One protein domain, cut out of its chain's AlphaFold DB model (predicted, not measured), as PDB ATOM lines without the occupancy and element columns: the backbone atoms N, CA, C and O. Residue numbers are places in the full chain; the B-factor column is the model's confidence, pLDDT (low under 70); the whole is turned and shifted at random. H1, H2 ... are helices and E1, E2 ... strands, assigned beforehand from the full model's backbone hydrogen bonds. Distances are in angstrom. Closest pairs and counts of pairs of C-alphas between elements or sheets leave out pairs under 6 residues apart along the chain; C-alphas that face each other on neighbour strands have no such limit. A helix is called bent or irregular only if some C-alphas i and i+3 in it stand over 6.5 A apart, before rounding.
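AT A GLANCE: This is residues 326 to 533 of the 828 residues of the protein "Protein kinase domain-containing protein" of Aphis glycines (UniProt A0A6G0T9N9). Two lobes of strands lie end to end: a long, strongly twisted sheet of E9 to E14, in which E12, E13 and E14 bend sharply, and a smaller sheet of E3 to E8, folded back on itself and curled like part of a barrel. The E1 and E2 pair lies with the short H1 at the far end of the second lobe, H2 lies at the far end of the first, and residues 403 to 408 stick out. The printed part has 208 residues, mostly strand, with two named helices and 14 named strands in the order E1, H1, E2 to E14, H2. The folded sheet runs E3, E8, E4, E5, E6, E7, antiparallel; the long sheet is branched, its neighbour pairs antiparallel. The whole is compact, with a radius of gyration of the C-alphas of 19.3 A and spans of 64 by 43 by 36 A.

HOW THE PARTS SIT: E12, residues 469 to 486, has E10, residues 442 to 451, and E11, residues 457 to 466, on one side and E13, residues 495 to 508, on the other side. Within hydrogen-bond range are N 483 and O 448, 2.8 A, N 462 and O 473, 2.8 A, and N 480 and O 500, 2.9 A. E9, residues 434 to 439, pairs with E10 (N 437 and O 445, 2.9 A), and E14, residues 516 to 525, with E13 (N 503 and O 521, 2.8 A). E11 to E14 form a meander, each strand the antiparallel neighbour of the one before. E12 bends by 87 degrees at residue 483, E13 by 78 degrees at 498 and E14 by 66 degrees at 522. H2, residues 528 to 533, only grazes this sheet with its residues 528 to 529; 1 of its 2 O i to N i+4 pairs is within hydrogen-bond range. The closest C-alphas of E11 and E8, residues 422 to 427, are those of Ile 457 and Pro 426, 6.5 A apart. In the folded sheet, bent back into two leaves, E3, residues 350 to 353, E8 and E4, residues 366 to 371, face E6, residues 396 to 399, and E7, residues 412 to 414, with E5, residues 384 to 389, as the hinge. Its pairs within hydrogen-bond range include N 350 and O 424, 2.8 A, N 425 and O 368, 2.9 A, N 367 and O 384, 3.0 A, N 398 and O 388, 3.0 A, and N 397 and O 413, 2.8 A. E4 to E7 form a second meander. E1, residues 326 to 329, and E2, residues 339 to 343, are antiparallel, with N 328 and O 340 2.8 A apart; the closest C-alphas of E2 and E3, those of Tyr 340 and Ile 353, are 7.2 A apart. H1, residues 330 to 333, is not on the folded sheet and is too short for an O i to N i+4 pair.

IN THESE COORDINATES: E1 begins at C-alpha 326, (161.517, 164.244, 160.982), and H2 ends at C-alpha 533, (178.296, 191.391, 127.976). From first to last C-alpha E12 measures 40.7 A, E13 32.7 A and E11 26.9 A.

THE WHOLE: The C-alphas farthest apart, those of Pro 337 and Lys 490, are 65.9 A apart. The printed part has no cut. The links E3 to E4, E4 to E5 and E6 to E7 are long. Mean pLDDT of the printed part is 80.1; 39 residues are under 70, among them 487 to 496 and 521 to 533.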
ATOM      1  N   LEU A 326     162.675 163.370 161.156       71.62
ATOM      2  CA  LEU A 326     161.517 164.244 160.982       71.62
ATOM      3  C   LEU A 326     160.271 163.576 161.564       71.62
ATOM      4  O   LEU A 326     159.856 162.515 161.102       71.62
ATOM      5  N   VAL A 327     159.654 164.213 162.560       76.50
ATOM      6  CA  VAL A 327     158.410 163.735 163.175       76.50
ATOM      7  C   VAL A 327     157.216 164.406 162.498       76.50
ATOM      8  O   VAL A 327     157.087 165.629 162.512       76.50
ATOM      9  N   LEU A 328     156.332 163.600 161.915       82.19
ATOM     10  CA  LEU A 328     155.179 164.028 161.127       82.19
ATOM     11  C   LEU A 328     153.882 163.610 161.808       82.19
ATOM     12  O   LEU A 328     153.781 162.517 162.359       82.19
ATOM     13  N   ASN A 329     152.872 164.478 161.747       82.25
ATOM     14  CA  ASN A 329     151.561 164.231 162.340       82.25
ATOM     15  C   ASN A 329     150.466 164.420 161.290       82.25
ATOM     16  O   ASN A 329     150.255 165.544 160.831       82.25
ATOM     17  N   GLY A 330     149.718 163.367 160.959       81.06
ATOM     18  CA  GLY A 330     148.605 163.444 160.005       81.06
ATOM     19  C   GLY A 330     147.515 164.453 160.400       81.06
ATOM     20  O   GLY A 330     146.912 165.084 159.532       81.06
ATOM     21  N   ARG A 331     147.349 164.755 161.700       83.75
ATOM     22  CA  ARG A 331     146.437 165.819 162.167       83.75
ATOM     23  C   ARG A 331     146.820 167.199 161.623       83.75
ATOM     24  O   ARG A 331     145.939 168.023 161.396       83.75
ATOM     25  N   SER A 332     148.114 167.464 161.424       81.38
ATOM     26  CA  SER A 332     148.605 168.779 160.977       81.38
ATOM     27  C   SER A 332     148.175 169.137 159.550       81.38
ATOM     28  O   SER A 332     148.101 170.316 159.216       81.38
ATOM     29  N   ILE A 333     147.823 168.131 158.744       83.56
ATOM     30  CA  ILE A 333     147.353 168.287 157.362       83.56
ATOM     31  C   ILE A 333     145.842 168.037 157.220       83.56
ATOM     32  O   ILE A 333     145.323 167.991 156.108       83.56
ATOM     33  N   GLY A 334     145.127 167.890 158.343       79.38
ATOM     34  CA  GLY A 334     143.691 167.601 158.355       79.38
ATOM     35  C   GLY A 334     143.325 166.157 157.996       79.38
ATOM     36  O   GLY A 334     142.181 165.913 157.622       79.38
ATOM     37  N   ASP A 335     144.269 165.216 158.107       84.25
ATOM     38  CA  ASP A 335     144.052 163.779 157.891       84.25
ATOM     39  C   ASP A 335     144.046 163.016 159.238       84.25
ATOM     40  O   ASP A 335     144.042 163.615 160.324       84.25
ATOM     41  N   ALA A 336     144.012 161.683 159.191       81.56
ATOM     42  CA  ALA A 336     143.999 160.817 160.363       81.56
ATOM     43  C   ALA A 336     145.180 161.125 161.313       81.56
ATOM     44  O   ALA A 336     146.314 161.272 160.856       81.56
ATOM     45  N   PRO A 337     144.965 161.184 162.643       84.81
ATOM     46  CA  PRO A 337     145.959 161.626 163.628       84.81
ATOM     47  C   PRO A 337     147.019 160.549 163.921       84.81
ATOM     48  O   PRO A 337     147.169 160.093 165.051       84.81
ATOM     49  N   THR A 338     147.735 160.121 162.888       84.56
ATOM     50  CA  THR A 338     148.844 159.164 162.965       84.56
ATOM     51  C   THR A 338     150.171 159.911 163.016       84.56
ATOM     52  O   THR A 338     150.333 160.955 162.381       84.56
ATOM     53  N   MET A 339     151.097 159.394 163.823       82.56
ATOM     54  CA  MET A 339     152.429 159.954 164.021       82.56
ATOM     55  C   MET A 339     153.450 159.074 163.313       82.56
ATOM     56  O   MET A 339     153.457 157.863 163.526       82.56
ATOM     57  N   TYR A 340     154.325 159.686 162.529       83.12
ATOM     58  CA  TYR A 340     155.400 159.001 161.820       83.12
ATOM     59  C   TYR A 340     156.736 159.662 162.138       83.12
ATOM     60  O   TYR A 340     156.793 160.872 162.344       83.12
ATOM     61  N   THR A 341     157.810 158.877 162.171       78.12
ATOM     62  CA  THR A 341     159.181 159.394 162.260       78.12
ATOM     63  C   THR A 341     159.921 158.938 161.014       78.12
ATOM     64  O   THR A 341     160.116 157.742 160.834       78.12
ATOM     65  N   MET A 342     160.281 159.878 160.145       78.12
ATOM     66  CA  MET A 342     161.057 159.615 158.932       78.12
ATOM     67  C   MET A 342     162.527 159.933 159.173       78.12
ATOM     68  O   MET A 342     162.841 160.918 159.842       78.12
ATOM     69  N   THR A 343     163.427 159.139 158.597       73.56
ATOM     70  CA  THR A 343     164.877 159.344 158.685       73.56
ATOM     71  C   THR A 343     165.525 159.253 157.313       73.56
ATOM     72  O   THR A 343     165.157 158.367 156.556       73.56
ATOM     73  N   GLY A 344     166.490 160.125 156.997       71.31
ATOM     74  CA  GLY A 344     167.221 160.066 155.714       71.31
ATOM     75  C   GLY A 344     166.558 160.827 154.552       71.31
ATOM     76  O   GLY A 344     166.742 160.477 153.384       71.31
ATOM     77  N   LEU A 345     165.742 161.835 154.876       77.56
ATOM     78  CA  LEU A 345     165.106 162.733 153.908       77.56
ATOM     79  C   LEU A 345     166.025 163.921 153.592       77.56
ATOM     80  O   LEU A 345     166.492 164.606 154.513       77.56
ATOM     81  N   GLU A 346     166.218 164.226 152.313       75.44
ATOM     82  CA  GLU A 346     167.048 165.354 151.888       75.44
ATOM     83  C   GLU A 346     166.354 166.708 152.154       75.44
ATOM     84  O   GLU A 346     165.123 166.785 152.247       75.44
ATOM     85  N   PRO A 347     167.096 167.822 152.321       71.44
ATOM     86  CA  PRO A 347     166.518 169.145 152.603       71.44
ATOM     87  C   PRO A 347     165.524 169.644 151.552       71.44
ATOM     88  O   PRO A 347     164.597 170.379 151.891       71.44
ATOM     89  N   TYR A 348     165.715 169.237 150.299       81.56
ATOM     90  CA  TYR A 348     164.893 169.623 149.152       81.56
ATOM     91  C   TYR A 348     163.678 168.709 148.929       81.56
ATOM     92  O   TYR A 348     162.829 169.018 148.093       81.56
ATOM     93  N   GLU A 349     163.569 167.602 149.667       90.44
ATOM     94  CA  GLU A 349     162.509 166.616 149.481       90.44
ATOM     95  C   GLU A 349     161.284 166.890 150.354       90.44
ATOM     96  O   GLU A 349     161.363 167.286 151.521       90.44
ATOM     97  N   LEU A 350     160.118 166.623 149.775       93.62
ATOM     98  CA  LEU A 350     158.821 166.702 150.425       93.62
ATOM     99  C   LEU A 350     158.437 165.312 150.972       93.62
ATOM    100  O   LEU A 350     158.444 164.345 150.208       93.62
ATOM    101  N   PRO A 351     158.106 165.179 152.269       93.75
ATOM    102  CA  PRO A 351     157.855 163.879 152.888       93.75
ATOM    103  C   PRO A 351     156.486 163.271 152.546       93.75
ATOM    104  O   PRO A 351     155.453 163.952 152.580       93.75
ATOM    105  N   VAL A 352     156.471 161.952 152.328       95.25
ATOM    106  CA  VAL A 352     155.264 161.118 152.201       95.25
ATOM    107  C   VAL A 352     155.430 159.821 152.985       95.25
ATOM    108  O   VAL A 352     156.352 159.060 152.716       95.25
ATOM    109  N   ILE A 353     154.523 159.528 153.918       93.25
ATOM    110  CA  ILE A 353     154.540 158.286 154.701       93.25
ATOM    111  C   ILE A 353     153.146 157.950 155.231       93.25
ATOM    112  O   ILE A 353     152.494 158.779 155.867       93.25
ATOM    113  N   GLY A 354     152.678 156.722 154.991       90.25
ATOM    114  CA  GLY A 354     151.374 156.266 155.473       90.25
ATOM    115  C   GLY A 354     150.254 157.236 155.095       90.25
ATOM    116  O   GLY A 354     150.044 157.516 153.916       90.25
ATOM    117  N   THR A 355     149.558 157.799 156.081       89.56
ATOM    118  CA  THR A 355     148.490 158.779 155.817       89.56
ATOM    119  C   THR A 355     149.008 160.187 155.516       89.56
ATOM    120  O   THR A 355     148.264 160.998 154.965       89.56
ATOM    121  N   TYR A 356     150.256 160.496 155.876       92.50
ATOM    122  CA  TYR A 356     150.834 161.826 155.749       92.50
ATOM    123  C   TYR A 356     151.385 162.050 154.338       92.50
ATOM    124  O   TYR A 356     152.273 161.337 153.874       92.50
ATOM    125  N   VAL A 357     150.899 163.099 153.681       94.25
ATOM    126  CA  VAL A 357     151.432 163.620 152.420       94.25
ATOM    127  C   VAL A 357     151.665 165.112 152.620       94.25
ATOM    128  O   VAL A 357     150.735 165.817 153.020       94.25
ATOM    129  N   ASP A 358     152.886 165.599 152.373       94.31
ATOM    130  CA  ASP A 358     153.181 167.032 152.485       94.31
ATOM    131  C   ASP A 358     152.175 167.850 151.641       94.31
ATOM    132  O   ASP A 358     151.999 167.550 150.457       94.31
ATOM    133  N   PRO A 359     151.514 168.888 152.196       91.75
ATOM    134  CA  PRO A 359     150.503 169.675 151.480       91.75
ATOM    135  C   PRO A 359     151.010 170.391 150.225       91.75
ATOM    136  O   PRO A 359     150.210 170.923 149.448       91.75
ATOM    137  N   ARG A 360     152.330 170.468 150.034       93.44
ATOM    138  CA  ARG A 360     152.946 170.957 148.799       93.44
ATOM    139  C   ARG A 360     152.871 169.928 147.676       93.44
ATOM    140  O   ARG A 360     152.846 170.313 146.511       93.44
ATOM    141  N   ILE A 361     152.756 168.640 147.973       95.88
ATOM    142  CA  ILE A 361     152.631 167.602 146.952       95.88
ATOM    143  C   ILE A 361     151.212 167.642 146.389       95.88
ATOM    144  O   ILE A 361     150.239 167.228 147.015       95.88
ATOM    145  N   MET A 362     151.093 168.164 145.171       93.50
ATOM    146  CA  MET A 362     149.815 168.335 144.490       93.50
ATOM    147  C   MET A 362     149.801 167.634 143.129       93.50
ATOM    148  O   MET A 362     150.784 167.733 142.384       93.50
ATOM    149  N   PRO A 363     148.677 166.994 142.747       94.88
ATOM    150  CA  PRO A 363     148.496 166.484 141.399       94.88
ATOM    151  C   PRO A 363     148.633 167.577 140.339       94.88
ATOM    152  O   PRO A 363     148.194 168.715 140.528       94.88
ATOM    153  N   GLY A 364     149.149 167.201 139.177       94.12
ATOM    154  CA  GLY A 364     149.390 168.043 138.011       94.12
ATOM    155  C   GLY A 364     150.801 168.614 137.915       94.12
ATOM    156  O   GLY A 364     151.112 169.177 136.873       94.12
ATOM    157  N   PHE A 365     151.635 168.444 138.940       96.62
ATOM    158  CA  PHE A 365     153.053 168.820 138.939       96.62
ATOM    159  C   PHE A 365     153.943 167.578 138.806       96.62
ATOM    160  O   PHE A 365     153.468 166.454 138.992       96.62
ATOM    161  N   HIS A 366     155.217 167.781 138.472       96.00
ATOM    162  CA  HIS A 366     156.184 166.705 138.272       96.00
ATOM    163  C   HIS A 366     157.099 166.550 139.481       96.00
ATOM    164  O   HIS A 366     157.494 167.548 140.086       96.00
ATOM    165  N   TYR A 367     157.442 165.304 139.801       96.50
ATOM    166  CA  TYR A 367     158.326 164.986 140.915       96.50
ATOM    167  C   TYR A 367     159.254 163.831 140.550       96.50
ATOM    168  O   TYR A 367     158.822 162.893 139.875       96.50
ATOM    169  N   LYS A 368     160.494 163.871 141.040       94.38
ATOM    170  CA  LYS A 368     161.291 162.654 141.229       94.38
ATOM    171  C   LYS A 368     160.988 162.096 142.610       94.38
ATOM    172  O   LYS A 368     160.756 162.854 143.550       94.38
ATOM    173  N   VAL A 369     160.961 160.776 142.726       94.88
ATOM    174  CA  VAL A 369     160.599 160.115 143.979       94.88
ATOM    175  C   VAL A 369     161.587 159.013 144.285       94.88
ATOM    176  O   VAL A 369     161.905 158.223 143.401       94.88
ATOM    177  N   ARG A 370     162.015 158.918 145.540       93.44
ATOM    178  CA  ARG A 370     162.804 157.792 146.043       93.44
ATOM    179  C   ARG A 370     162.313 157.357 147.426       93.44
ATOM    180  O   ARG A 370     161.779 158.192 148.166       93.44
ATOM    181  N   PRO A 371     162.479 156.082 147.807       90.69
ATOM    182  CA  PRO A 371     162.349 155.677 149.198       90.69
ATOM    183  C   PRO A 371     163.359 156.428 150.077       90.69
ATOM    184  O   PRO A 371     164.486 156.729 149.670       90.69
ATOM    185  N   THR A 372     162.953 156.771 151.291       81.88
ATOM    186  CA  THR A 372     163.815 157.499 152.229       81.88
ATOM    187  C   THR A 372     164.933 156.567 152.709       81.88
ATOM    188  O   THR A 372     164.677 155.406 153.006       81.88
ATOM    189  N   GLY A 373     166.185 157.038 152.724       68.81
ATOM    190  CA  GLY A 373     167.353 156.208 153.061       68.81
ATOM    191  C   GLY A 373     167.919 155.357 151.911       68.81
ATOM    192  O   GLY A 373     168.985 154.766 152.070       68.81
ATOM    193  N   HIS A 374     167.268 155.336 150.742       74.81
ATOM    194  CA  HIS A 374     167.784 154.708 149.519       74.81
ATOM    195  C   HIS A 374     168.266 155.748 148.508       74.81
ATOM    196  O   HIS A 374     167.698 156.834 148.412       74.81
ATOM    197  N   LYS A 375     169.304 155.420 147.734       65.62
ATOM    198  CA  LYS A 375     169.845 156.313 146.694       65.62
ATOM    199  C   LYS A 375     169.089 156.207 145.367       65.62
ATOM    200  O   LYS A 375     168.986 157.191 144.640       65.62
ATOM    201  N   ASP A 376     168.500 155.044 145.100       78.38
ATOM    202  CA  ASP A 376     167.785 154.777 143.857       78.38
ATOM    203  C   ASP A 376     166.422 155.469 143.820       78.38
ATOM    204  O   ASP A 376     165.564 155.289 144.692       78.38
ATOM    205  N   TYR A 377     166.203 156.234 142.756       87.62
ATOM    206  CA  TYR A 377     164.908 156.820 142.459       87.62
ATOM    207  C   TYR A 377     163.986 155.797 141.796       87.62
ATOM    208  O   TYR A 377     164.390 155.000 140.948       87.62
ATOM    209  N   LEU A 378     162.704 155.874 142.144       90.12
ATOM    210  CA  LEU A 378     161.650 155.175 141.427       90.12
ATOM    211  C   LEU A 378     161.560 155.690 139.985       90.12
ATOM    212  O   LEU A 378     161.985 156.803 139.669       90.12
ATOM    213  N   PHE A 379     160.960 154.873 139.119       90.62
ATOM    214  CA  PHE A 379     160.720 155.212 137.712       90.62
ATOM    215  C   PHE A 379     162.009 155.537 136.938       90.62
ATOM    216  O   PHE A 379     162.039 156.453 136.118       90.62
ATOM    217  N   GLU A 380     163.085 154.797 137.227       84.88
ATOM    218  CA  GLU A 380     164.402 154.953 136.585       84.88
ATOM    219  C   GLU A 380     165.002 156.363 136.770       84.88
ATOM    220  O   GLU A 380     165.777 156.840 135.947       84.88
ATOM    221  N   GLY A 381     164.614 157.070 137.841       84.12
ATOM    222  CA  GLY A 381     165.058 158.445 138.101       84.12
ATOM    223  C   GLY A 381     164.345 159.525 137.294       84.12
ATOM    224  O   GLY A 381     164.664 160.712 137.435       84.12
ATOM    225  N   ASN A 382     163.352 159.150 136.488       86.44
ATOM    226  CA  ASN A 382     162.579 160.100 135.708       86.44
ATOM    227  C   ASN A 382     161.598 160.875 136.593       86.44
ATOM    228  O   ASN A 382     160.873 160.317 137.418       86.44
ATOM    229  N   ALA A 383     161.533 162.188 136.377       91.62
ATOM    230  CA  ALA A 383     160.517 163.025 136.993       91.62
ATOM    231  C   ALA A 383     159.179 162.828 136.268       91.62
ATOM    232  O   ALA A 383     159.037 163.211 135.106       91.62
ATOM    233  N   LEU A 384     158.186 162.268 136.959       93.62
ATOM    234  CA  LEU A 384     156.871 161.990 136.385       93.62
ATOM    235  C   LEU A 384     155.806 162.940 136.931       93.62
ATOM    236  O   LEU A 384     155.860 163.388 138.078       93.62
ATOM    237  N   GLN A 385     154.792 163.229 136.113       94.62
ATOM    238  CA  GLN A 385     153.636 164.020 136.534       94.62
ATOM    239  C   GLN A 385     152.777 163.214 137.512       94.62
ATOM    240  O   GLN A 385     152.265 162.151 137.153       94.62
ATOM    241  N   LEU A 386     152.545 163.743 138.712       96.44
ATOM    242  CA  LEU A 386     151.603 163.160 139.664       96.44
ATOM    243  C   LEU A 386     150.172 163.393 139.170       96.44
ATOM    244  O   LEU A 386     149.738 164.531 139.006       96.44
ATOM    245  N   VAL A 387     149.417 162.327 138.933       93.75
ATOM    246  CA  VAL A 387     148.051 162.384 138.392       93.75
ATOM    247  C   VAL A 387     147.016 162.374 139.505       93.75
ATOM    248  O   VAL A 387     146.042 163.122 139.443       93.75
ATOM    249  N   ASN A 388     147.216 161.536 140.521       93.38
ATOM    250  CA  ASN A 388     146.245 161.365 141.592       93.38
ATOM    251  C   ASN A 388     146.910 160.944 142.907       93.38
ATOM    252  O   ASN A 388     147.918 160.236 142.902       93.38
ATOM    253  N   ILE A 389     146.289 161.342 144.017       94.56
ATOM    254  CA  ILE A 389     146.604 160.888 145.372       94.56
ATOM    255  C   ILE A 389     145.365 160.145 145.874       94.56
ATOM    256  O   ILE A 389     144.311 160.743 146.084       94.56
ATOM    257  N   GLY A 390     145.474 158.825 146.002       89.62
ATOM    258  CA  GLY A 390     144.377 157.965 146.438       89.62
ATOM    259  C   GLY A 390     143.946 158.244 147.879       89.62
ATOM    260  O   GLY A 390     144.750 158.640 148.717       89.62
ATOM    261  N   MET A 391     142.670 158.005 148.175       84.88
ATOM    262  CA  MET A 391     142.132 158.060 149.538       84.88
ATOM    263  C   MET A 391     142.466 156.775 150.317       84.88
ATOM    264  O   MET A 391     142.666 155.728 149.708       84.88
ATOM    265  N   GLY A 392     142.467 156.836 151.654       81.38
ATOM    266  CA  GLY A 392     142.710 155.678 152.531       81.38
ATOM    267  C   GLY A 392     143.864 155.874 153.520       81.38
ATOM    268  O   GLY A 392     144.359 156.993 153.674       81.38
ATOM    269  N   TYR A 393     144.251 154.788 154.203       78.88
ATOM    270  CA  TYR A 393     145.364 154.770 155.164       78.88
ATOM    271  C   TYR A 393     146.732 154.754 154.469       78.88
ATOM    272  O   TYR A 393     147.582 155.576 154.792       78.88
ATOM    273  N   GLY A 394     146.895 153.890 153.464       85.88
ATOM    274  CA  GLY A 394     147.924 154.024 152.438       85.88
ATOM    275  C   GLY A 394     147.380 154.871 151.292       85.88
ATOM    276  O   GLY A 394     146.344 154.548 150.706       85.88
ATOM    277  N   LYS A 395     148.048 155.977 150.968       90.19
ATOM    278  CA  LYS A 395     147.702 156.832 149.830       90.19
ATOM    279  C   LYS A 395     148.341 156.250 148.577       90.19
ATOM    280  O   LYS A 395     149.561 156.125 148.488       90.19
ATOM    281  N   ARG A 396     147.521 155.911 147.581       94.19
ATOM    282  CA  ARG A 396     148.024 155.477 146.272       94.19
ATOM    283  C   ARG A 396     148.520 156.681 145.478       94.19
ATOM    284  O   ARG A 396     147.710 157.451 144.960       94.19
ATOM    285  N   MET A 397     149.829 156.821 145.340       95.62
ATOM    286  CA  MET A 397     150.463 157.862 144.535       95.62
ATOM    287  C   MET A 397     150.513 157.383 143.087       95.62
ATOM    288  O   MET A 397     151.220 156.430 142.779       95.62
ATOM    289  N   THR A 398     149.712 157.988 142.206       94.38
ATOM    290  CA  THR A 398     149.602 157.567 140.797       94.38
ATOM    291  C   THR A 398     150.208 158.621 139.887       94.38
ATOM    292  O   THR A 398     149.750 159.764 139.892       94.38
ATOM    293  N   PHE A 399     151.188 158.233 139.078       94.69
ATOM    294  CA  PHE A 399     151.877 159.079 138.109       94.69
ATOM    295  C   PHE A 399     151.406 158.786 136.683       94.69
ATOM    296  O   PHE A 399     150.727 157.791 136.420       94.69
ATOM    297  N   LYS A 400     151.706 159.699 135.760       90.06
ATOM    298  CA  LYS A 400     151.314 159.593 134.350       90.06
ATOM    299  C   LYS A 400     151.991 158.367 133.711       90.06
ATOM    300  O   LYS A 400     153.182 158.162 133.951       90.06
ATOM    301  N   PRO A 401     151.251 157.542 132.946       83.31
ATOM    302  CA  PRO A 401     151.823 156.398 132.244       83.31
ATOM    303  C   PRO A 401     152.698 156.854 131.077       83.31
ATOM    304  O   PRO A 401     152.481 157.932 130.513       83.31
ATOM    305  N   ASP A 402     153.612 155.986 130.660       73.88
ATOM    306  CA  ASP A 402     154.368 156.190 129.430       73.88
ATOM    307  C   ASP A 402     153.439 156.159 128.215       73.88
ATOM    308  O   ASP A 402     152.456 155.411 128.163       73.88
ATOM    309  N   SER A 403     153.778 156.940 127.188       68.12
ATOM    310  CA  SER A 403     152.988 157.071 125.956       68.12
ATOM    311  C   SER A 403     152.743 155.748 125.221       68.12
ATOM    312  O   SER A 403     151.865 155.683 124.365       68.12
ATOM    313  N   HIS A 404     153.508 154.699 125.525       62.59
ATOM    314  CA  HIS A 404     153.391 153.377 124.907       62.59
ATOM    315  C   HIS A 404     152.549 152.382 125.725       62.59
ATOM    316  O   HIS A 404     152.155 151.356 125.181       62.59
ATOM    317  N   ASN A 405     152.199 152.697 126.980       61.75
ATOM    318  CA  ASN A 405     151.489 151.798 127.905       61.75
ATOM    319  C   ASN A 405     150.275 152.470 128.579       61.75
ATOM    320  O   ASN A 405     150.030 152.326 129.776       61.75
ATOM    321  N   LEU A 406     149.460 153.180 127.792       62.78
ATOM    322  CA  LEU A 406     148.269 153.897 128.276       62.78
ATOM    323  C   LEU A 406     147.235 152.994 128.978       62.78
ATOM    324  O   LEU A 406     146.544 153.451 129.886       62.78
ATOM    325  N   ASN A 407     147.140 151.719 128.584       62.59
ATOM    326  CA  ASN A 407     146.143 150.775 129.105       62.59
ATOM    327  C   ASN A 407     146.618 149.971 130.330       62.59
ATOM    328  O   ASN A 407     145.807 149.265 130.928       62.59
ATOM    329  N   ASN A 408     147.897 150.058 130.716       67.44
ATOM    330  CA  ASN A 408     148.443 149.322 131.859       67.44
ATOM    331  C   ASN A 408     149.472 150.178 132.615       67.44
ATOM    332  O   ASN A 408     150.680 150.012 132.464       67.44
ATOM    333  N   ASN A 409     148.978 151.148 133.391       77.31
ATOM    334  CA  ASN A 409     149.825 152.089 134.118       77.31
ATOM    335  C   ASN A 409     150.462 151.436 135.356       77.31
ATOM    336  O   ASN A 409     149.798 151.249 136.381       77.31
ATOM    337  N   THR A 410     151.759 151.153 135.279       82.25
ATOM    338  CA  THR A 410     152.575 150.656 136.395       82.25
ATOM    339  C   THR A 410     153.223 151.773 137.215       82.25
ATOM    340  O   THR A 410     153.842 151.487 138.236       82.25
ATOM    341  N   ASN A 411     153.057 153.044 136.829       90.62
ATOM    342  CA  ASN A 411     153.690 154.188 137.488       90.62
ATOM    343  C   ASN A 411     152.908 154.607 138.744       90.62
ATOM    344  O   ASN A 411     152.338 155.697 138.819       90.62
ATOM    345  N   PHE A 412     152.822 153.724 139.738       92.81
ATOM    346  CA  PHE A 412     152.202 154.024 141.025       92.81
ATOM    347  C   PHE A 412     152.879 153.277 142.173       92.81
ATOM    348  O   PHE A 412     153.462 152.216 141.983       92.81
ATOM    349  N   PHE A 413     152.728 153.800 143.384       94.00
ATOM    350  CA  PHE A 413     153.088 153.110 144.621       94.00
ATOM    351  C   PHE A 413     152.139 153.525 145.749       94.00
ATOM    352  O   PHE A 413     151.339 154.455 145.587       94.00
ATOM    353  N   TRP A 414     152.202 152.839 146.889       94.00
ATOM    354  CA  TRP A 414     151.474 153.240 148.091       94.00
ATOM    355  C   TRP A 414     152.425 153.898 149.089       94.00
ATOM    356  O   TRP A 414     153.549 153.435 149.283       94.00
ATOM    357  N   SER A 415     151.982 154.983 149.720       93.56
ATOM    358  CA  SER A 415     152.772 155.761 150.688       93.56
ATOM    359  C   SER A 415     153.217 154.975 151.931       93.56
ATOM    360  O   SER A 415     154.050 155.464 152.687       93.56
ATOM    361  N   ASP A 416     152.673 153.782 152.157       91.75
ATOM    362  CA  ASP A 416     153.017 152.838 153.225       91.75
ATOM    363  C   ASP A 416     153.774 151.597 152.726       91.75
ATOM    364  O   ASP A 416     154.140 150.743 153.528       91.75
ATOM    365  N   SER A 417     154.050 151.486 151.419       89.62
ATOM    366  CA  SER A 417     154.853 150.375 150.884       89.62
ATOM    367  C   SER A 417     156.298 150.397 151.389       89.62
ATOM    368  O   SER A 417     156.968 149.372 151.324       89.62
ATOM    369  N   TYR A 418     156.767 151.549 151.883       86.88
ATOM    370  CA  TYR A 418     158.080 151.707 152.498       86.88
ATOM    371  C   TYR A 418     157.924 152.209 153.941       86.88
ATOM    372  O   TYR A 418     157.341 153.284 154.123       86.88
ATOM    373  N   PRO A 419     158.408 151.472 154.962       80.81
ATOM    374  CA  PRO A 419     158.258 151.849 156.372       80.81
ATOM    375  C   PRO A 419     158.848 153.221 156.716       80.81
ATOM    376  O   PRO A 419     158.297 153.940 157.547       80.81
ATOM    377  N   GLU A 420     159.941 153.593 156.057       82.00
ATOM    378  CA  GLU A 420     160.668 154.851 156.238       82.00
ATOM    379  C   GLU A 420     160.066 156.005 155.416       82.00
ATOM    380  O   GLU A 420     160.456 157.161 155.589       82.00
ATOM    381  N   GLY A 421     159.090 155.707 154.550       91.38
ATOM    382  CA  GLY A 421     158.404 156.653 153.672       91.38
ATOM    383  C   GLY A 421     159.202 157.036 152.422       91.38
ATOM    384  O   GLY A 421     160.214 156.423 152.082       91.38
ATOM    385  N   TYR A 422     158.762 158.089 151.739       95.38
ATOM    386  CA  TYR A 422     159.300 158.557 150.462       95.38
ATOM    387  C   TYR A 422     159.649 160.046 150.494       95.38
ATOM    388  O   TYR A 422     158.927 160.849 151.095       95.38
ATOM    389  N   GLY A 423     160.707 160.407 149.770       93.81
ATOM    390  CA  GLY A 423     161.063 161.786 149.458       93.81
ATOM    391  C   GLY A 423     160.625 162.173 148.050       93.81
ATOM    392  O   GLY A 423     160.867 161.434 147.094       93.81
ATOM    393  N   PHE A 424     159.954 163.319 147.928       96.81
ATOM    394  CA  PHE A 424     159.517 163.898 146.655       96.81
ATOM    395  C   PHE A 424     160.335 165.150 146.334       96.81
ATOM    396  O   PHE A 424     160.208 166.162 147.019       96.81
ATOM    397  N   GLU A 425     161.109 165.117 145.257       94.62
ATOM    398  CA  GLU A 425     161.812 166.283 144.712       94.62
ATOM    399  C   GLU A 425     160.933 166.947 143.633       94.62
ATOM    400  O   GLU A 425     160.595 166.288 142.645       94.62
ATOM    401  N   PRO A 426     160.517 168.217 143.789       95.25
ATOM    402  CA  PRO A 426     159.704 168.917 142.793       95.25
ATOM    403  C   PRO A 426     160.524 169.264 141.545       95.25
ATOM    404  O   PRO A 426     161.576 169.873 141.660       95.25
ATOM    405  N   GLN A 427     160.005 168.972 140.348       94.62
ATOM    406  CA  GLN A 427     160.698 169.244 139.084       94.62
ATOM    407  C   GLN A 427     159.921 170.235 138.207       94.62
ATOM    408  O   GLN A 427     158.805 169.962 137.762       94.62
ATOM    409  N   ALA A 428     160.526 171.390 137.928       93.31
ATOM    410  CA  ALA A 428     160.003 172.423 137.032       93.31
ATOM    411  C   ALA A 428     160.653 172.389 135.641       93.31
ATOM    412  O   ALA A 428     159.973 172.610 134.638       93.31
ATOM    413  N   VAL A 429     161.964 172.138 135.588       90.31
ATOM    414  CA  VAL A 429     162.786 172.207 134.369       90.31
ATOM    415  C   VAL A 429     163.389 170.839 134.043       90.31
ATOM    416  O   VAL A 429     163.774 170.097 134.944       90.31
ATOM    417  N   PHE A 430     163.483 170.498 132.756       90.31
ATOM    418  CA  PHE A 430     163.927 169.185 132.273       90.31
ATOM    419  C   PHE A 430     164.997 169.340 131.191       90.31
ATOM    420  O   PHE A 430     165.005 170.329 130.452       90.31
ATOM    421  N   CYS A 431     165.879 168.347 131.069       86.69
ATOM    422  CA  CYS A 431     166.843 168.284 129.972       86.69
ATOM    423  C   CYS A 431     166.117 168.333 128.617       86.69
ATOM    424  O   CYS A 431     165.089 167.689 128.426       86.69
ATOM    425  N   GLY A 432     166.643 169.129 127.687       86.06
ATOM    426  CA  GLY A 432     166.055 169.360 126.368       86.06
ATOM    427  C   GLY A 432     164.988 170.459 126.312       86.06
ATOM    428  O   GLY A 432     164.599 170.846 125.209       86.06
ATOM    429  N   MET A 433     164.533 171.009 127.446       90.19
ATOM    430  CA  MET A 433     163.619 172.156 127.426       90.19
ATOM    431  C   MET A 433     164.279 173.375 126.786       90.19
ATOM    432  O   MET A 433     165.426 173.705 127.087       90.19
ATOM    433  N   LYS A 434     163.525 174.052 125.922       90.88
ATOM    434  CA  LYS A 434     163.963 175.250 125.211       90.88
ATOM    435  C   LYS A 434     163.277 176.481 125.773       90.88
ATOM    436  O   LYS A 434     162.081 176.463 126.052       90.88
ATOM    437  N   PHE A 435     164.048 177.544 125.897       87.06
ATOM    438  CA  PHE A 435     163.640 178.828 126.426       87.06
ATOM    439  C   PHE A 435     164.076 179.913 125.460       87.06
ATOM    440  O   PHE A 435     165.205 179.906 124.973       87.06
ATOM    441  N   ASP A 436     163.209 180.885 125.229       83.31
ATOM    442  CA  ASP A 436     163.643 182.124 124.610       83.31
ATOM    443  C   ASP A 436     164.384 182.953 125.657       83.31
ATOM    444  O   ASP A 436     163.864 183.216 126.744       83.31
ATOM    445  N   VAL A 437     165.622 183.338 125.346       78.19
ATOM    446  CA  VAL A 437     166.369 184.270 126.190       78.19
ATOM    447  C   VAL A 437     165.869 185.657 125.846       78.19
ATOM    448  O   VAL A 437     166.081 186.154 124.737       78.19
ATOM    449  N   MET A 438     165.183 186.255 126.806       62.62
ATOM    450  CA  MET A 438     164.585 187.570 126.675       62.62
ATOM    451  C   MET A 438     165.450 188.568 127.438       62.62
ATOM    452  O   MET A 438     165.750 188.353 128.610       62.62
ATOM    453  N   ASN A 439     165.835 189.656 126.777       60.53
ATOM    454  CA  ASN A 439     166.086 190.898 127.487       60.53
ATOM    455  C   ASN A 439     164.740 191.608 127.500       60.53
ATOM    456  O   ASN A 439     164.327 192.179 126.489       60.53
ATOM    457  N   ASP A 440     164.018 191.425 128.601       54.62
ATOM    458  CA  ASP A 440     162.702 192.008 128.836       54.62
ATOM    459  C   ASP A 440     161.604 191.464 127.909       54.62
ATOM    460  O   ASP A 440     160.944 190.477 128.240       54.62
ATOM    461  N   THR A 441     161.421 192.067 126.734       50.47
ATOM    462  CA  THR A 441     160.485 191.624 125.682       50.47
ATOM    463  C   THR A 441     161.186 191.302 124.364       50.47
ATOM    464  O   THR A 441     160.582 190.692 123.477       50.47
ATOM    465  N   GLN A 442     162.465 191.658 124.227       56.81
ATOM    466  CA  GLN A 442     163.239 191.369 123.035       56.81
ATOM    467  C   GLN A 442     163.924 190.012 123.178       56.81
ATOM    468  O   GLN A 442     164.748 189.791 124.066       56.81
ATOM    469  N   ARG A 443     163.614 189.100 122.257       75.06
ATOM    470  CA  ARG A 443     164.304 187.814 122.153       75.06
ATOM    471  C   ARG A 443     165.744 188.039 121.692       75.06
ATOM    472  O   ARG A 443     165.989 188.244 120.501       75.06
ATOM    473  N   ILE A 444     166.683 187.968 122.628       77.25
ATOM    474  CA  ILE A 444     168.127 188.088 122.380       77.25
ATOM    475  C   ILE A 444     168.780 186.742 122.056       77.25
ATOM    476  O   ILE A 444     169.898 186.705 121.549       77.25
ATOM    477  N   GLY A 445     168.088 185.631 122.307       81.62
ATOM    478  CA  GLY A 445     168.630 184.309 122.037       81.62
ATOM    479  C   GLY A 445     167.673 183.163 122.326       81.62
ATOM    480  O   GLY A 445     166.477 183.353 122.555       81.62
ATOM    481  N   GLU A 446     168.229 181.962 122.321       85.31
ATOM    482  CA  GLU A 446     167.575 180.716 122.708       85.31
ATOM    483  C   GLU A 446     168.491 179.968 123.680       85.31
ATOM    484  O   GLU A 446     169.697 179.876 123.465       85.31
ATOM    485  N   ALA A 447     167.926 179.450 124.762       86.25
ATOM    486  CA  ALA A 447     168.607 178.615 125.733       86.25
ATOM    487  C   ALA A 447     167.959 177.233 125.738       86.25
ATOM    488  O   ALA A 447     166.757 177.107 125.934       86.25
ATOM    489  N   THR A 448     168.753 176.188 125.549       88.44
ATOM    490  CA  THR A 448     168.308 174.801 125.702       88.44
ATOM    491  C   THR A 448     168.941 174.222 126.953       88.44
ATOM    492  O   THR A 448     170.155 174.293 127.117       88.44
ATOM    493  N   VAL A 449     168.150 173.634 127.842       87.81
ATOM    494  CA  VAL A 449     168.666 172.972 129.043       87.81
ATOM    495  C   VAL A 449     169.446 171.739 128.616       87.81
ATOM    496  O   VAL A 449     168.885 170.782 128.089       87.81
ATOM    497  N   PHE A 450     170.751 171.774 128.843       82.75
ATOM    498  CA  PHE A 450     171.663 170.687 128.522       82.75
ATOM    499  C   PHE A 450     171.753 169.685 129.674       82.75
ATOM    500  O   PHE A 450     171.729 168.482 129.435       82.75
ATOM    501  N   ARG A 451     171.803 170.175 130.923       77.44
ATOM    502  CA  ARG A 451     171.795 169.337 132.132       77.44
ATOM    503  C   ARG A 451     170.975 169.953 133.259       77.44
ATOM    504  O   ARG A 451     171.041 171.162 133.480       77.44
ATOM    505  N   SER A 452     170.282 169.104 134.012       79.50
ATOM    506  CA  SER A 452     169.542 169.446 135.233       79.50
ATOM    507  C   SER A 452     169.945 168.495 136.363       79.50
ATOM    508  O   SER A 452     169.107 167.796 136.930       79.50
ATOM    509  N   ASP A 453     171.248 168.441 136.639       72.38
ATOM    510  CA  ASP A 453     171.832 167.481 137.583       72.38
ATOM    511  C   ASP A 453     171.592 167.875 139.050       72.38
ATOM    512  O   ASP A 453     171.596 167.015 139.924       72.38
ATOM    513  N   ASN A 454     171.396 169.169 139.328       76.75
ATOM    514  CA  ASN A 454     171.148 169.653 140.684       76.75
ATOM    515  C   ASN A 454     169.666 169.506 141.066       76.75
ATOM    516  O   ASN A 454     168.806 169.721 140.203       76.75
ATOM    517  N   PRO A 455     169.368 169.244 142.353       81.38
ATOM    518  CA  PRO A 455     168.003 169.217 142.855       81.38
ATOM    519  C   PRO A 455     167.282 170.551 142.669       81.38
ATOM    520  O   PRO A 455     167.875 171.623 142.826       81.38
ATOM    521  N   GLN A 456     165.988 170.482 142.372       89.94
ATOM    522  CA  GLN A 456     165.114 171.651 142.293       89.94
ATOM    523  C   GLN A 456     164.307 171.791 143.591       89.94
ATOM    524  O   GLN A 456     163.830 170.808 144.155       89.94
ATOM    525  N   ILE A 457     164.191 173.019 144.106       85.69
ATOM    526  CA  ILE A 457     163.706 173.274 145.474       85.69
ATOM    527  C   ILE A 457     162.460 174.150 145.429       85.69
ATOM    528  O   ILE A 457     162.488 175.242 144.873       85.69
ATOM    529  N   GLU A 458     161.353 173.703 146.024       88.38
ATOM    530  CA  GLU A 458     160.153 174.537 146.136       88.38
ATOM    531  C   GLU A 458     160.309 175.586 147.248       88.38
ATOM    532  O   GLU A 458     160.217 175.265 148.434       88.38
ATOM    533  N   ASP A 459     160.480 176.849 146.850       74.75
ATOM    534  CA  ASP A 459     160.598 178.000 147.754       74.75
ATOM    535  C   ASP A 459     159.237 178.399 148.337       74.75
ATOM    536  O   ASP A 459     159.103 178.729 149.518       74.75
ATOM    537  N   GLN A 460     158.207 178.422 147.484       78.88
ATOM    538  CA  GLN A 460     156.883 178.925 147.837       78.88
ATOM    539  C   GLN A 460     155.785 178.305 146.965       78.88
ATOM    540  O   GLN A 460     155.955 178.134 145.758       78.88
ATOM    541  N   GLN A 461     154.601 178.095 147.551       86.12
ATOM    542  CA  GLN A 461     153.362 177.865 146.806       86.12
ATOM    543  C   GLN A 461     152.262 178.871 147.159       86.12
ATOM    544  O   GLN A 461     152.074 179.245 148.315       86.12
ATOM    545  N   CYS A 462     151.498 179.276 146.147       80.19
ATOM    546  CA  CYS A 462     150.334 180.147 146.252       80.19
ATOM    547  C   CYS A 462     149.103 179.416 145.714       80.19
ATOM    548  O   CYS A 462     149.077 179.006 144.554       80.19
ATOM    549  N   ILE A 463     148.064 179.292 146.541       87.31
ATOM    550  CA  ILE A 463     146.800 178.647 146.171       87.31
ATOM    551  C   ILE A 463     145.700 179.708 146.159       87.31
ATOM    552  O   ILE A 463     145.347 180.258 147.201       87.31
ATOM    553  N   VAL A 464     145.136 179.979 144.983       79.12
ATOM    554  CA  VAL A 464     144.039 180.938 144.798       79.12
ATOM    555  C   VAL A 464     142.755 180.170 144.500       79.12
ATOM    556  O   VAL A 464     142.641 179.499 143.471       79.12
ATOM    557  N   LYS A 465     141.776 180.261 145.407       82.25
ATOM    558  CA  LYS A 465     140.440 179.669 145.240       82.25
ATOM    559  C   LYS A 465     139.514 180.699 144.590       82.25
ATOM    560  O   LYS A 465     139.168 181.692 145.221       82.25
ATOM    561  N   GLY A 466     139.137 180.475 143.335       72.19
ATOM    562  CA  GLY A 466     138.167 181.294 142.608       72.19
ATOM    563  C   GLY A 466     136.801 180.615 142.492       72.19
ATOM    564  O   GLY A 466     136.641 179.438 142.814       72.19
ATOM    565  N   THR A 467     135.815 181.338 141.962       69.19
ATOM    566  CA  THR A 467     134.464 180.808 141.679       69.19
ATOM    567  C   THR A 467     134.464 179.677 140.646       69.19
ATOM    568  O   THR A 467     133.569 178.840 140.637       69.19
ATOM    569  N   THR A 468     135.483 179.626 139.785       66.69
ATOM    570  CA  THR A 468     135.640 178.637 138.710       66.69
ATOM    571  C   THR A 468     136.582 177.481 139.071       66.69
ATOM    572  O   THR A 468     136.812 176.614 138.223       66.69
ATOM    573  N   GLY A 469     137.109 177.449 140.304       80.00
ATOM    574  CA  GLY A 469     137.956 176.396 140.885       80.00
ATOM    575  C   GLY A 469     139.298 176.912 141.424       80.00
ATOM    576  O   GLY A 469     139.410 178.078 141.802       80.00
ATOM    577  N   VAL A 470     140.312 176.047 141.523       83.19
ATOM    578  CA  VAL A 470     141.567 176.340 142.247       83.19
ATOM    579  C   VAL A 470     142.733 176.507 141.278       83.19
ATOM    580  O   VAL A 470     142.970 175.634 140.448       83.19
ATOM    581  N   THR A 471     143.473 177.611 141.404       86.25
ATOM    582  CA  THR A 471     144.746 177.830 140.698       86.25
ATOM    583  C   THR A 471     145.899 177.717 141.684       86.25
ATOM    584  O   THR A 471     145.858 178.325 142.754       86.25
ATOM    585  N   VAL A 472     146.923 176.951 141.322       89.25
ATOM    586  CA  VAL A 472     148.114 176.724 142.148       89.25
ATOM    587  C   VAL A 472     149.332 177.251 141.404       89.25
ATOM    588  O   VAL A 472     149.552 176.881 140.254       89.25
ATOM    589  N   THR A 473     150.115 178.108 142.049       89.06
ATOM    590  CA  THR A 473     151.399 178.612 141.541       89.06
ATOM    591  C   THR A 473     152.512 178.147 142.466       89.06
ATOM    592  O   THR A 473     152.424 178.382 143.668       89.06
ATOM    593  N   LYS A 474     153.542 177.511 141.916       90.31
ATOM    594  CA  LYS A 474     154.755 177.101 142.623       90.31
ATOM    595  C   LYS A 474     155.940 177.914 142.124       90.31
ATOM    596  O   LYS A 474     156.075 178.141 140.922       90.31
ATOM    597  N   TYR A 475     156.774 178.332 143.061       86.81
ATOM    598  CA  TYR A 475     158.049 178.989 142.829       86.81
ATOM    599  C   TYR A 475     159.128 177.976 143.181       86.81
ATOM    600  O   TYR A 475     159.258 177.599 144.346       86.81
ATOM    601  N   ILE A 476     159.823 177.480 142.165       87.56
ATOM    602  CA  ILE A 476     160.804 176.406 142.300       87.56
ATOM    603  C   ILE A 476     162.166 176.975 141.921       87.56
ATOM    604  O   ILE A 476     162.358 177.412 140.788       87.56
ATOM    605  N   HIS A 477     163.105 177.000 142.857       84.25
ATOM    606  CA  HIS A 477     164.483 177.346 142.567       84.25
ATOM    607  C   HIS A 477     165.105 176.276 141.670       84.25
ATOM    608  O   HIS A 477     165.023 175.079 141.957       84.25
ATOM    609  N   VAL A 478     165.728 176.720 140.581       83.00
ATOM    610  CA  VAL A 478     166.379 175.862 139.593       83.00
ATOM    611  C   VAL A 478     167.813 176.313 139.384       83.00
ATOM    612  O   VAL A 478     168.093 177.508 139.311       83.00
ATOM    613  N   ASP A 479     168.713 175.345 139.253       80.25
ATOM    614  CA  ASP A 479     170.119 175.564 138.929       80.25
ATOM    615  C   ASP A 479     170.559 174.545 137.876       80.25
ATOM    616  O   ASP A 479     170.902 173.398 138.174       80.25
ATOM    617  N   VAL A 480     170.490 174.973 136.620       81.25
ATOM    618  CA  VAL A 480     170.639 174.116 135.444       81.25
ATOM    619  C   VAL A 480     171.788 174.590 134.564       81.25
ATOM    620  O   VAL A 480     172.192 175.751 134.579       81.25
ATOM    621  N   THR A 481     172.339 173.684 133.763       80.12
ATOM    622  CA  THR A 481     173.295 174.039 132.709       80.12
ATOM    623  C   THR A 481     172.546 174.143 131.389       80.12
ATOM    624  O   THR A 481     171.971 173.157 130.930       80.12
ATOM    625  N   CYS A 482     172.574 175.313 130.762       81.31
ATOM    626  CA  CYS A 482     171.939 175.586 129.480       81.31
ATOM    627  C   CYS A 482     172.985 175.803 128.382       81.31
ATOM    628  O   CYS A 482     174.002 176.449 128.608       81.31
ATOM    629  N   GLN A 483     172.709 175.323 127.175       82.19
ATOM    630  CA  GLN A 483     173.349 175.798 125.954       82.19
ATOM    631  C   GLN A 483     172.598 177.033 125.461       82.19
ATOM    632  O   GLN A 483     171.425 176.945 125.108       82.19
ATOM    633  N   VAL A 484     173.265 178.181 125.464       80.12
ATOM    634  CA  VAL A 484     172.706 179.480 125.093       80.12
ATOM    635  C   VAL A 484     173.275 179.917 123.748       80.12
ATOM    636  O   VAL A 484     174.490 179.979 123.572       80.12
ATOM    637  N   MET A 485     172.394 180.247 122.811       77.75
ATOM    638  CA  MET A 485     172.719 180.859 121.524       77.75
ATOM    639  C   MET A 485     172.179 182.287 121.519       77.75
ATOM    640  O   MET A 485     170.969 182.488 121.626       77.75
ATOM    641  N   LEU A 486     173.062 183.278 121.409       74.56
ATOM    642  CA  LEU A 486     172.685 184.690 121.321       74.56
ATOM    643  C   LEU A 486     172.689 185.132 119.857       74.56
ATOM    644  O   LEU A 486     173.594 184.786 119.102       74.56
ATOM    645  N   LYS A 487     171.690 185.916 119.452       63.72
ATOM    646  CA  LYS A 487     171.657 186.524 118.119       63.72
ATOM    647  C   LYS A 487     172.652 187.684 118.092       63.72
ATOM    648  O   LYS A 487     172.384 188.725 118.684       63.72
ATOM    649  N   SER A 488     173.790 187.507 117.425       55.19
ATOM    650  CA  SER A 488     174.704 188.611 117.110       55.19
ATOM    651  C   SER A 488     174.517 189.043 115.651       55.19
ATOM    652  O   SER A 488     174.257 188.208 114.788       55.19
ATOM    653  N   ASP A 489     174.666 190.340 115.361       44.00
ATOM    654  CA  ASP A 489     174.574 190.907 114.001       44.00
ATOM    655  C   ASP A 489     175.758 190.508 113.086       44.00
ATOM    656  O   ASP A 489     175.913 191.036 111.983       44.00
ATOM    657  N   LYS A 490     176.617 189.577 113.522       46.34
ATOM    658  CA  LYS A 490     177.710 189.011 112.726       46.34
ATOM    659  C   LYS A 490     177.672 187.484 112.776       46.34
ATOM    660  O   LYS A 490     177.257 186.884 113.757       46.34
ATOM    661  N   SER A 491     178.088 186.892 111.667       44.72
ATOM    662  CA  SER A 491     177.900 185.517 111.189       44.72
ATOM    663  C   SER A 491     178.391 184.341 112.052       44.72
ATOM    664  O   SER A 491     178.502 183.247 111.509       44.72
ATOM    665  N   ASP A 492     178.629 184.496 113.354       46.38
ATOM    666  CA  ASP A 492     179.102 183.400 114.210       46.38
ATOM    667  C   ASP A 492     178.018 182.974 115.213       46.38
ATOM    668  O   ASP A 492     177.794 183.595 116.251       46.38
ATOM    669  N   ASN A 493     177.314 181.885 114.881       53.84
ATOM    670  CA  ASN A 493     176.397 181.175 115.780       53.84
ATOM    671  C   ASN A 493     177.199 180.302 116.766       53.84
ATOM    672  O   ASN A 493     177.195 179.075 116.657       53.84
ATOM    673  N   GLU A 494     177.903 180.903 117.725       59.09
ATOM    674  CA  GLU A 494     178.574 180.140 118.786       59.09
ATOM    675  C   GLU A 494     177.619 179.826 119.952       59.09
ATOM    676  O   GLU A 494     177.051 180.718 120.595       59.09
ATOM    677  N   SER A 495     177.448 178.535 120.251       64.06
ATOM    678  CA  SER A 495     176.675 178.062 121.401       64.06
ATOM    679  C   SER A 495     177.535 178.051 122.666       64.06
ATOM    680  O   SER A 495     178.630 177.492 122.714       64.06
ATOM    681  N   HIS A 496     177.031 178.677 123.726       67.88
ATOM    682  CA  HIS A 496     177.742 178.820 124.990       67.88
ATOM    683  C   HIS A 496     177.108 177.920 126.049       67.88
ATOM    684  O   HIS A 496     175.906 177.999 126.289       67.88
ATOM    685  N   SER A 497     177.898 177.082 126.721       72.31
ATOM    686  CA  SER A 497     177.424 176.323 127.884       72.31
ATOM    687  C   SER A 497     177.493 177.197 129.138       72.31
ATOM    688  O   SER A 497     178.574 177.625 129.552       72.31
ATOM    689  N   VAL A 498     176.337 177.498 129.723       69.00
ATOM    690  CA  VAL A 498     176.164 178.490 130.788       69.00
ATOM    691  C   VAL A 498     175.371 177.883 131.934       69.00
ATOM    692  O   VAL A 498     174.356 177.225 131.725       69.00
ATOM    693  N   ARG A 499     175.812 178.137 133.167       71.44
ATOM    694  CA  ARG A 499     175.024 177.804 134.356       71.44
ATOM    695  C   ARG A 499     173.984 178.900 134.576       71.44
ATOM    696  O   ARG A 499     174.346 180.076 134.634       71.44
ATOM    697  N   VAL A 500     172.727 178.492 134.666       70.00
ATOM    698  CA  VAL A 500     171.534 179.326 134.800       70.00
ATOM    699  C   VAL A 500     170.884 178.964 136.129       70.00
ATOM    700  O   VAL A 500     170.357 177.864 136.281       70.00
ATOM    701  N   SER A 501     170.934 179.889 137.086       75.25
ATOM    702  CA  SER A 501     170.229 179.761 138.364       75.25
ATOM    703  C   SER A 501     169.107 180.791 138.431       75.25
ATOM    704  O   SER A 501     169.322 181.932 138.040       75.25
ATOM    705  N   GLY A 502     167.917 180.411 138.884       72.62
ATOM    706  CA  GLY A 502     166.763 181.308 138.958       72.62
ATOM    707  C   GLY A 502     165.560 180.653 139.628       72.62
ATOM    708  O   GLY A 502     165.652 179.545 140.148       72.62
ATOM    709  N   THR A 503     164.415 181.326 139.612       79.69
ATOM    710  CA  THR A 503     163.161 180.818 140.182       79.69
ATOM    711  C   THR A 503     162.170 180.516 139.063       79.69
ATOM    712  O   THR A 503     161.612 181.418 138.441       79.69
ATOM    713  N   ALA A 504     161.924 179.237 138.805       86.88
ATOM    714  CA  ALA A 504     160.909 178.765 137.880       86.88
ATOM    715  C   ALA A 504     159.500 178.987 138.454       86.88
ATOM    716  O   ALA A 504     159.178 178.526 139.552       86.88
ATOM    717  N   VAL A 505     158.642 179.674 137.696       84.69
ATOM    718  CA  VAL A 505     157.243 179.920 138.066       84.69
ATOM    719  C   VAL A 505     156.349 178.923 137.337       84.69
ATOM    720  O   VAL A 505     156.113 179.040 136.131       84.69
ATOM    721  N   VAL A 506     155.833 177.938 138.071       91.81
ATOM    722  CA  VAL A 506     155.014 176.844 137.533       91.81
ATOM    723  C   VAL A 506     153.568 177.008 137.985       91.81
ATOM    724  O   VAL A 506     153.287 177.071 139.180       91.81
ATOM    725  N   VAL A 507     152.625 177.061 137.044       90.19
ATOM    726  CA  VAL A 507     151.208 177.325 137.331       90.19
ATOM    727  C   VAL A 507     150.317 176.200 136.830       90.19
ATOM    728  O   VAL A 507     150.369 175.814 135.667       90.19
ATOM    729  N   LYS A 508     149.425 175.723 137.697       93.00
ATOM    730  CA  LYS A 508     148.292 174.867 137.345       93.00
ATOM    731  C   LYS A 508     147.004 175.670 137.474       93.00
ATOM    732  O   LYS A 508     146.585 176.004 138.584       93.00
ATOM    733  N   TYR A 509     146.382 175.980 136.341       87.44
ATOM    734  CA  TYR A 509     145.105 176.689 136.309       87.44
ATOM    735  C   TYR A 509     143.934 175.777 136.679       87.44
ATOM    736  O   TYR A 509     144.001 174.551 136.550       87.44
ATOM    737  N   SER A 510     142.827 176.394 137.095       83.56
ATOM    738  CA  SER A 510     141.595 175.664 137.396       83.56
ATOM    739  C   SER A 510     141.143 174.792 136.217       83.56
ATOM    740  O   SER A 510     141.199 175.221 135.065       83.56
ATOM    741  N   LYS A 511     140.661 173.576 136.515       79.75
ATOM    742  CA  LYS A 511     140.204 172.553 135.549       79.75
ATOM    743  C   LYS A 511     141.276 172.015 134.589       79.75
ATOM    744  O   LYS A 511     140.953 171.173 133.757       79.75
ATOM    745  N   GLN A 512     142.530 172.454 134.695       84.69
ATOM    746  CA  GLN A 512     143.637 171.831 133.972       84.69
ATOM    747  C   GLN A 512     144.204 170.672 134.788       84.69
ATOM    748  O   GLN A 512     144.363 170.772 136.004       84.69
ATOM    749  N   ASN A 513     144.535 169.574 134.112       85.38
ATOM    750  CA  ASN A 513     145.119 168.396 134.757       85.38
ATOM    751  C   ASN A 513     146.644 168.498 134.899       85.38
ATOM    752  O   ASN A 513     147.232 167.741 135.666       85.38
ATOM    753  N   GLU A 514     147.272 169.455 134.216       89.38
ATOM    754  CA  GLU A 514     148.721 169.598 134.102       89.38
ATOM    755  C   GLU A 514     149.152 171.041 134.371       89.38
ATOM    756  O   GLU A 514     148.484 171.995 133.963       89.38
ATOM    757  N   SER A 515     150.252 171.186 135.103       91.94
ATOM    758  CA  SER A 515     150.903 172.459 135.371       91.94
ATOM    759  C   SER A 515     151.751 172.900 134.182       91.94
ATOM    760  O   SER A 515     152.327 172.067 133.490       91.94
ATOM    761  N   LYS A 516     151.895 174.207 133.985       90.25
ATOM    762  CA  LYS A 516     152.739 174.798 132.947       90.25
ATOM    763  C   LYS A 516     153.823 175.654 133.581       90.25
ATOM    764  O   LYS A 516     153.522 176.503 134.419       90.25
ATOM    765  N   LEU A 517     155.065 175.459 133.150       90.12
ATOM    766  CA  LEU A 517     156.141 176.408 133.411       90.12
ATOM    767  C   LEU A 517     155.864 177.680 132.601       90.12
ATOM    768  O   LEU A 517     155.698 177.606 131.386       90.12
ATOM    769  N   LEU A 518     155.757 178.826 133.275       82.94
ATOM    770  CA  LEU A 518     155.506 180.104 132.609       82.94
ATOM    771  C   LEU A 518     156.812 180.764 132.166       82.94
ATOM    772  O   LEU A 518     156.942 181.153 131.011       82.94
ATOM    773  N   TYR A 519     157.755 180.904 133.094       78.94
ATOM    774  CA  TYR A 519     159.072 181.501 132.883       78.94
ATOM    775  C   TYR A 519     159.995 181.151 134.059       78.94
ATOM    776  O   TYR A 519     159.538 180.665 135.098       78.94
ATOM    777  N   ILE A 520     161.291 181.412 133.889       78.44
ATOM    778  CA  ILE A 520     162.289 181.389 134.962       78.44
ATOM    779  C   ILE A 520     162.659 182.845 135.253       78.44
ATOM    780  O   ILE A 520     163.090 183.561 134.354       78.44
ATOM    781  N   ASP A 521     162.437 183.282 136.488       64.50
ATOM    782  CA  ASP A 521     162.695 184.643 136.962       64.50
ATOM    783  C   ASP A 521     164.049 184.734 137.686       64.50
ATOM    784  O   ASP A 521     164.597 183.717 138.114       64.50
ATOM    785  N   ASN A 522     164.577 185.950 137.865       57.19
ATOM    786  CA  ASN A 522     165.833 186.226 138.582       57.19
ATOM    787  C   ASN A 522     167.034 185.390 138.099       57.19
ATOM    788  O   ASN A 522     167.814 184.880 138.905       57.19
ATOM    789  N   VAL A 523     167.177 185.237 136.780       61.88
ATOM    790  CA  VAL A 523     168.231 184.412 136.183       61.88
ATOM    791  C   VAL A 523     169.623 185.008 136.437       61.88
ATOM    792  O   VAL A 523     170.008 186.016 135.845       61.88
ATOM    793  N   GLY A 524     170.406 184.355 137.294       53.31
ATOM    794  CA  GLY A 524     171.839 184.574 137.459       53.31
ATOM    795  C   GLY A 524     172.641 183.729 136.469       53.31
ATOM    796  O   GLY A 524     172.506 182.505 136.435       53.31
ATOM    797  N   LEU A 525     173.502 184.376 135.678       55.97
ATOM    798  CA  LEU A 525     174.429 183.714 134.752       55.97
ATOM    799  C   LEU A 525     175.823 183.580 135.382       55.97
ATOM    800  O   LEU A 525     176.297 184.491 136.069       55.97
ATOM    801  N   SER A 526     176.516 182.466 135.123       44.25
ATOM    802  CA  SER A 526     177.917 182.318 135.536       44.25
ATOM    803  C   SER A 526     178.835 183.333 134.834       44.25
ATOM    804  O   SER A 526     178.613 183.760 133.701       44.25
ATOM    805  N   SER A 527     179.904 183.726 135.530       40.78
ATOM    806  CA  SER A 527     180.809 184.851 135.237       40.78
ATOM    807  C   SER A 527     181.470 184.875 133.849       40.78
ATOM    808  O   SER A 527     182.025 185.907 133.478       40.78
ATOM    809  N   LYS A 528     181.387 183.801 133.052       37.72
ATOM    810  CA  LYS A 528     181.981 183.743 131.704       37.72
ATOM    811  C   LYS A 528     181.245 184.601 130.664       37.72
ATOM    812  O   LYS A 528     181.895 185.110 129.760       37.72
ATOM    813  N   LEU A 529     179.942 184.853 130.821       40.88
ATOM    814  CA  LEU A 529     179.192 185.766 129.936       40.88
ATOM    815  C   LEU A 529     179.274 187.235 130.365       40.88
ATOM    816  O   LEU A 529     179.083 188.122 129.538       40.88
ATOM    817  N   ASN A 530     179.637 187.515 131.620       38.38
ATOM    818  CA  ASN A 530     179.854 188.891 132.065       38.38
ATOM    819  C   ASN A 530     181.072 189.532 131.387       38.38
ATOM    820  O   ASN A 530     181.081 190.741 131.226       38.38
ATOM    821  N   LEU A 531     182.059 188.763 130.917       37.00
ATOM    822  CA  LEU A 531     183.192 189.323 130.169       37.00
ATOM    823  C   LEU A 531     182.825 189.694 128.718       37.00
ATOM    824  O   LEU A 531     183.337 190.686 128.213       37.00
ATOM    825  N   GLY A 532     181.872 188.997 128.084       32.78
ATOM    826  CA  GLY A 532     181.351 189.361 126.756       32.78
ATOM    827  C   GLY A 532     180.254 190.437 126.786       32.78
ATOM    828  O   GLY A 532     180.218 191.315 125.927       32.78
ATOM    829  N   LEU A 533     179.390 190.422 127.809       38.09
ATOM    830  CA  LEU A 533     178.296 191.391 127.976       38.09
ATOM    831  C   LEU A 533     178.729 192.691 128.671       38.09
ATOM    832  O   LEU A 533     178.094 193.724 128.456       38.09
TER     833      LEU A 533